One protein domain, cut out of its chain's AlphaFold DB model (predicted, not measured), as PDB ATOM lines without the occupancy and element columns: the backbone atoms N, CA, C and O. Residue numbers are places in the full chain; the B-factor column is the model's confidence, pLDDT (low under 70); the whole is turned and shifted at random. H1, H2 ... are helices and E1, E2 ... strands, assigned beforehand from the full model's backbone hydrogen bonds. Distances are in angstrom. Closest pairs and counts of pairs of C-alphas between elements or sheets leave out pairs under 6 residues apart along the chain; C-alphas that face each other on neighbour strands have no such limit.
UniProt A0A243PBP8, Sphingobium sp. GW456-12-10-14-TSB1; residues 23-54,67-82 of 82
ATOM      1  N   ALA A  23     173.716 201.465 192.201       84.38
ATOM      2  CA  ALA A  23     174.351 201.435 193.518       84.38
ATOM      3  C   ALA A  23     173.409 201.900 194.641       84.38
ATOM      4  O   ALA A  23     173.458 201.357 195.746       84.38
ATOM      5  N   ALA A  24     172.532 202.875 194.374       85.81
ATOM      6  CA  ALA A  24     171.561 203.328 195.367       85.81
ATOM      7  C   ALA A  24     170.465 202.275 195.580       85.81
ATOM      8  O   ALA A  24     170.095 201.996 196.720       85.81
ATOM      9  N   ALA A  25     170.006 201.631 194.504       85.88
ATOM     10  CA  ALA A  25     169.062 200.519 194.592       85.88
ATOM     11  C   ALA A  25     169.655 199.311 195.346       85.88
ATOM     12  O   ALA A  25     168.986 198.724 196.198       85.88
ATOM     13  N   ALA A  26     170.925 198.977 195.106       86.69
ATOM     14  CA  ALA A  26     171.616 197.872 195.770       86.69
ATOM     15  C   ALA A  26     171.688 198.050 197.299       86.69
ATOM     16  O   ALA A  26     171.571 197.075 198.044       86.69
ATOM     17  N   LEU A  27     171.846 199.290 197.765       86.94
ATOM     18  CA  LEU A  27     171.932 199.634 199.187       86.94
ATOM     19  C   LEU A  27     170.574 199.956 199.829       86.94
ATOM     20  O   LEU A  27     170.520 200.237 201.026       86.94
ATOM     21  N   SER A  28     169.489 199.929 199.055       87.25
ATOM     22  CA  SER A  28     168.143 200.154 199.578       87.25
ATOM     23  C   SER A  28     167.638 198.949 200.380       87.25
ATOM     24  O   SER A  28     168.143 197.830 200.250       87.25
ATOM     25  N   GLN A  29     166.638 199.176 201.234       82.50
ATOM     26  CA  GLN A  29     166.013 198.109 202.013       82.50
ATOM     27  C   GLN A  29     165.331 197.097 201.080       82.50
ATOM     28  O   GLN A  29     164.591 197.483 200.178       82.50
ATOM     29  N   GLY A  30     165.577 195.804 201.295       82.69
ATOM     30  CA  GLY A  30     165.168 194.734 200.382       82.69
ATOM     31  C   GLY A  30     166.067 194.583 199.149       82.69
ATOM     32  O   GLY A  30     165.771 193.768 198.280       82.69
ATOM     33  N   GLY A  31     167.156 195.353 199.062       88.19
ATOM     34  CA  GLY A  31     168.108 195.316 197.959       88.19
ATOM     35  C   GLY A  31     169.147 194.195 198.068       88.19
ATOM     36  O   GLY A  31     168.932 193.124 198.650       88.19
ATOM     37  N   LEU A  32     170.325 194.461 197.507       91.12
ATOM     38  CA  LEU A  32     171.427 193.506 197.401       91.12
ATOM     39  C   LEU A  32     171.898 193.006 198.770       91.12
ATOM     40  O   LEU A  32     172.159 191.818 198.927       91.12
ATOM     41  N   LEU A  33     172.003 193.890 199.765       89.44
ATOM     42  CA  LEU A  33     172.508 193.510 201.088       89.44
ATOM     43  C   LEU A  33     171.595 192.509 201.800       89.44
ATOM     44  O   LEU A  33     172.087 191.595 202.458       89.44
ATOM     45  N   ASP A  34     170.279 192.650 201.658       90.00
ATOM     46  CA  ASP A  34     169.327 191.724 202.275       90.00
ATOM     47  C   ASP A  34     169.298 190.387 201.531       90.00
ATOM     48  O   ASP A  34     169.276 189.330 202.163       90.00
ATOM     49  N   SER A  35     169.439 190.422 200.203       91.06
ATOM     50  CA  SER A  35     169.629 189.220 199.382       91.06
ATOM     51  C   SER A  35     170.933 188.486 199.723       91.06
ATOM     52  O   SER A  35     170.960 187.260 199.800       91.06
ATOM     53  N   LEU A  36     172.013 189.224 199.997       93.00
ATOM     54  CA  LEU A  36     173.300 188.658 200.397       93.00
ATOM     55  C   LEU A  36     173.219 188.003 201.784       93.00
ATOM     56  O   LEU A  36     173.731 186.901 201.973       93.00
ATOM     57  N   LYS A  37     172.538 188.641 202.746       92.94
ATOM     58  CA  LYS A  37     172.265 188.044 204.065       92.94
ATOM     59  C   LYS A  37     171.429 186.765 203.940       92.94
ATOM     60  O   LYS A  37     171.789 185.772 204.571       92.94
ATOM     61  N   LYS A  38     170.365 186.774 203.116       95.12
ATOM     62  CA  LYS A  38     169.554 185.582 202.790       95.12
ATOM     63  C   LYS A  38     170.456 184.454 202.284       95.12
ATOM     64  O   LYS A  38     170.514 183.398 202.904       95.12
ATOM     65  N   ALA A  39     171.234 184.723 201.236       95.75
ATOM     66  CA  ALA A  39     172.110 183.733 200.615       95.75
ATOM     67  C   ALA A  39     173.157 183.162 201.588       95.75
ATOM     68  O   ALA A  39     173.437 181.964 201.565       95.75
ATOM     69  N   PHE A  40     173.732 183.991 202.468       95.38
ATOM     70  CA  PHE A  40     174.667 183.502 203.484       95.38
ATOM     71  C   PHE A  40     173.995 182.612 204.529       95.38
ATOM     72  O   PHE A  40     174.547 181.562 204.858       95.38
ATOM     73  N   ALA A  41     172.817 182.998 205.026       95.50
ATOM     74  CA  ALA A  41     172.072 182.198 205.992       95.50
ATOM     75  C   ALA A  41     171.679 180.835 205.403       95.50
ATOM     76  O   ALA A  41     171.940 179.798 206.008       95.50
ATOM     77  N   GLU A  42     171.126 180.826 204.191       97.31
ATOM     78  CA  GLU A  42     170.741 179.597 203.491       97.31
ATOM     79  C   GLU A  42     171.942 178.700 203.203       97.31
ATOM     80  O   GLU A  42     171.861 177.484 203.378       97.31
ATOM     81  N   ARG A  43     173.082 179.273 202.801       97.31
ATOM     82  CA  ARG A  43     174.309 178.505 202.563       97.31
ATOM     83  C   ARG A  43     174.827 177.843 203.838       97.31
ATOM     84  O   ARG A  43     175.234 176.687 203.779       97.31
ATOM     85  N   ALA A  44     174.831 178.563 204.958       96.50
ATOM     86  CA  ALA A  44     175.269 178.015 206.239       96.50
ATOM     87  C   ALA A  44     174.365 176.853 206.680       96.50
ATOM     88  O   ALA A  44     174.858 175.764 206.954       96.50
ATOM     89  N   LEU A  45     173.045 177.052 206.636       96.00
ATOM     90  CA  LEU A  45     172.062 176.036 207.020       96.00
ATOM     91  C   LEU A  45     172.092 174.809 206.095       96.00
ATOM     92  O   LEU A  45     171.980 173.675 206.558       96.00
ATOM     93  N   ASN A  46     172.305 175.003 204.791       94.25
ATOM     94  CA  ASN A  46     172.479 173.884 203.865       94.25
ATOM     95  C   ASN A  46     173.758 173.091 204.141       94.25
ATOM     96  O   ASN A  46     173.712 171.865 204.073       94.25
ATOM     97  N   ALA A  47     174.860 173.763 204.484       93.94
ATOM     98  CA  ALA A  47     176.103 173.094 204.858       93.94
ATOM     99  C   ALA A  47     175.960 172.309 206.174       93.94
ATOM    100  O   ALA A  47     176.489 171.206 206.289       93.94
ATOM    101  N   GLU A  48     175.206 172.831 207.148       93.31
ATOM    102  CA  GLU A  48     174.846 172.087 208.361       93.31
ATOM    103  C   GLU A  48     174.019 170.839 208.031       93.31
ATOM    104  O   GLU A  48     174.270 169.778 208.597       93.31
ATOM    105  N   MET A  49     173.078 170.935 207.085       92.00
ATOM    106  CA  MET A  49     172.297 169.788 206.616       92.00
ATOM    107  C   MET A  49     173.161 168.761 205.874       92.00
ATOM    108  O   MET A  49     173.007 167.567 206.105       92.00
ATOM    109  N   ASP A  50     174.092 169.197 205.019       89.88
ATOM    110  CA  ASP A  50     175.047 168.301 204.350       89.88
ATOM    111  C   ASP A  50     175.923 167.562 205.363       89.88
ATOM    112  O   ASP A  50     176.141 166.359 205.238       89.88
ATOM    113  N   HIS A  51     176.378 168.264 206.402       89.12
ATOM    114  CA  HIS A  51     177.102 167.650 207.506       89.12
ATOM    115  C   HIS A  51     176.213 166.679 208.300       89.12
ATOM    116  O   HIS A  51     176.643 165.579 208.628       89.12
ATOM    117  N   HIS A  52     174.969 167.058 208.603       87.81
ATOM    118  CA  HIS A  52     174.031 166.228 209.362       87.81
ATOM    119  C   HIS A  52     173.651 164.939 208.626       87.81
ATOM    120  O   HIS A  52     173.529 163.886 209.246       87.81
ATOM    121  N   LEU A  53     173.486 165.017 207.305       87.56
ATOM    122  CA  LEU A  53     173.194 163.868 206.451       87.56
ATOM    123  C   LEU A  53     174.459 163.069 206.071       87.56
ATOM    124  O   LEU A  53     174.339 162.028 205.429       87.56
ATOM    125  N   GLY A  54     175.664 163.524 206.442       72.81
ATOM    126  CA  GLY A  54     176.932 162.963 205.971       72.81
ATOM    127  C   GLY A  54     177.692 162.086 206.976       72.81
ATOM    128  O   GLY A  54     178.402 162.613 207.826       72.81
ATOM    129  N   GLY A  67     161.688 174.590 203.220       96.50
ATOM    130  CA  GLY A  67     160.657 175.320 203.945       96.50
ATOM    131  C   GLY A  67     160.936 176.822 203.970       96.50
ATOM    132  O   GLY A  67     162.067 177.262 204.159       96.50
ATOM    133  N   ARG A  68     159.879 177.632 203.835       97.50
ATOM    134  CA  ARG A  68     159.974 179.095 203.957       97.50
ATOM    135  C   ARG A  68     159.880 179.538 205.408       97.50
ATOM    136  O   ARG A  68     158.976 179.115 206.133       97.50
ATOM    137  N   LYS A  69     160.777 180.432 205.822       95.94
ATOM    138  CA  LYS A  69     160.764 181.059 207.150       95.94
ATOM    139  C   LYS A  69     161.108 182.538 207.041       95.94
ATOM    140  O   LYS A  69     162.039 182.908 206.338       95.94
ATOM    141  N   THR A  70     160.407 183.386 207.790       96.31
ATOM    142  CA  THR A  70     160.770 184.803 207.931       96.31
ATOM    143  C   THR A  70     161.533 185.016 209.232       96.31
ATOM    144  O   THR A  70     160.960 184.903 210.316       96.31
ATOM    145  N   VAL A  71     162.815 185.355 209.131       94.38
ATOM    146  CA  VAL A  71     163.702 185.627 210.265       94.38
ATOM    147  C   VAL A  71     163.738 187.130 210.529       94.38
ATOM    148  O   VAL A  71     163.833 187.936 209.605       94.38
ATOM    149  N   THR A  72     163.642 187.520 211.801       94.75
ATOM    150  CA  THR A  72     163.808 188.921 212.212       94.75
ATOM    151  C   THR A  72     165.270 189.152 212.564       94.75
ATOM    152  O   THR A  72     165.816 188.443 213.402       94.75
ATOM    153  N   THR A  73     165.894 190.127 211.912       89.31
ATOM    154  CA  THR A  73     167.276 190.553 212.156       89.31
ATOM    155  C   THR A  73     167.294 192.023 212.559       89.31
ATOM    156  O   THR A  73     166.307 192.734 212.355       89.31
ATOM    157  N   ASP A  74     168.431 192.510 213.049       88.38
ATOM    158  CA  ASP A  74     168.607 193.931 213.383       88.38
ATOM    159  C   ASP A  74     168.390 194.854 212.170       88.38
ATOM    160  O   ASP A  74     167.971 195.999 212.313       88.38
ATOM    161  N   GLY A  75     168.642 194.346 210.957       81.69
ATOM    162  CA  GLY A  75     168.441 195.069 209.699       81.69
ATOM    163  C   GLY A  75     167.046 194.919 209.089       81.69
ATOM    164  O   GLY A  75     166.835 195.389 207.976       81.69
ATOM    165  N   GLY A  76     166.113 194.249 209.771       88.06
ATOM    166  CA  GLY A  76     164.762 193.987 209.278       88.06
ATOM    167  C   GLY A  76     164.446 192.502 209.105       88.06
ATOM    168  O   GLY A  76     165.179 191.615 209.552       88.06
ATOM    169  N   ARG A  77     163.296 192.225 208.484       92.50
ATOM    170  CA  ARG A  77     162.798 190.863 208.260       92.50
ATOM    171  C   ARG A  77     163.309 190.329 206.928       92.50
ATOM    172  O   ARG A  77     163.187 191.011 205.918       92.50
ATOM    173  N   ILE A  78     163.824 189.106 206.937       93.56
ATOM    174  CA  ILE A  78     164.355 188.426 205.753       93.56
ATOM    175  C   ILE A  78     163.657 187.074 205.635       93.56
ATOM    176  O   ILE A  78     163.567 186.329 206.610       93.56
ATOM    177  N   GLU A  79     163.131 186.765 204.454       95.19
ATOM    178  CA  GLU A  79     162.620 185.431 204.141       95.19
ATOM    179  C   GLU A  79     163.763 184.540 203.647       95.19
ATOM    180  O   GLU A  79     164.526 184.951 202.775       95.19
ATOM    181  N   ILE A  80     163.866 183.334 204.200       96.00
ATOM    182  CA  ILE A  80     164.818 182.294 203.801       96.00
ATOM    183  C   ILE A  80     164.075 181.011 203.410       96.00
ATOM    184  O   ILE A  80     162.973 180.745 203.907       96.00
ATOM    185  N   GLU A  81     164.707 180.213 202.560       96.25
ATOM    186  CA  GLU A  81     164.265 178.910 202.069       96.25
ATOM    187  C   GLU A  81     165.340 177.862 202.372       96.25
ATOM    188  O   GLU A  81     166.427 177.882 201.794       96.25
ATOM    189  N   VAL A  82     165.046 176.965 203.317       92.31
ATOM    190  CA  VAL A  82     165.979 175.937 203.817       92.31
ATOM    191  C   VAL A  82     165.288 174.625 204.127       92.31
ATOM    192  O   VAL A  82     164.099 174.660 204.517       92.31
TER     193      VAL A  82
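What this domain is: This is residues 23 to 54 and 67 to 82 of the 82 residues of a protein of Sphingobium sp. GW456-12-10-14-TSB1 (UniProt A0A243PBP8). One long helix, H2, makes the length, with the short H1 at its beginning and the hairpin E1 and E2 packing on one side of it, mostly through E2. The printed part has 48 residues with two named helices and two named strands, in the order H1, H2, E1, E2 along the chain; the class is mixed, helices and strands, and the sheet, ordered E1 - E2, is antiparallel. The whole is loose, with a radius of gyration of the C-alphas of 12.5 A, and spans 42 by 19 by 17 A.

Where its parts are: Find C-alpha 23 at (174.351, 201.435, 193.518), where H1, residues 23 to 26, begins. H2, residues 32 to 52, runs 29.9 A. E1 is residues 68 to 73, 15.9 A; E2, residues 76 to 81, 16.7 A, ends at C-alpha 81, (164.265, 178.910, 202.069).

How they stand to each other: H1 and H2 only just touch, only at the corner, with 3 pairs of C-alphas within 8 A; the closest, Ala 26 and Leu 32, are 4.7 A apart. H2's closest C-alpha pair with E2 is Lys 38 and Ile 80, 5.9 A. E1 and E2 form an antiparallel hairpin at 152 degrees; look for N 71 and O 78, 2.8 A, within hydrogen-bond range. H1 is apart from E1 and E2. In H2 every O i to N i+4 pair is within range; H1 is too short for one.

The domain as a whole: C-alphas 24 and 54, the two farthest apart, are 42.1 A apart. Residues 55 to 66 are not printed; C-alphas 54 and 67 stand 20.5 A apart across this cut. The links H1 to H2 and E1 to E2 are tight. No printed residue is under 70 in pLDDT.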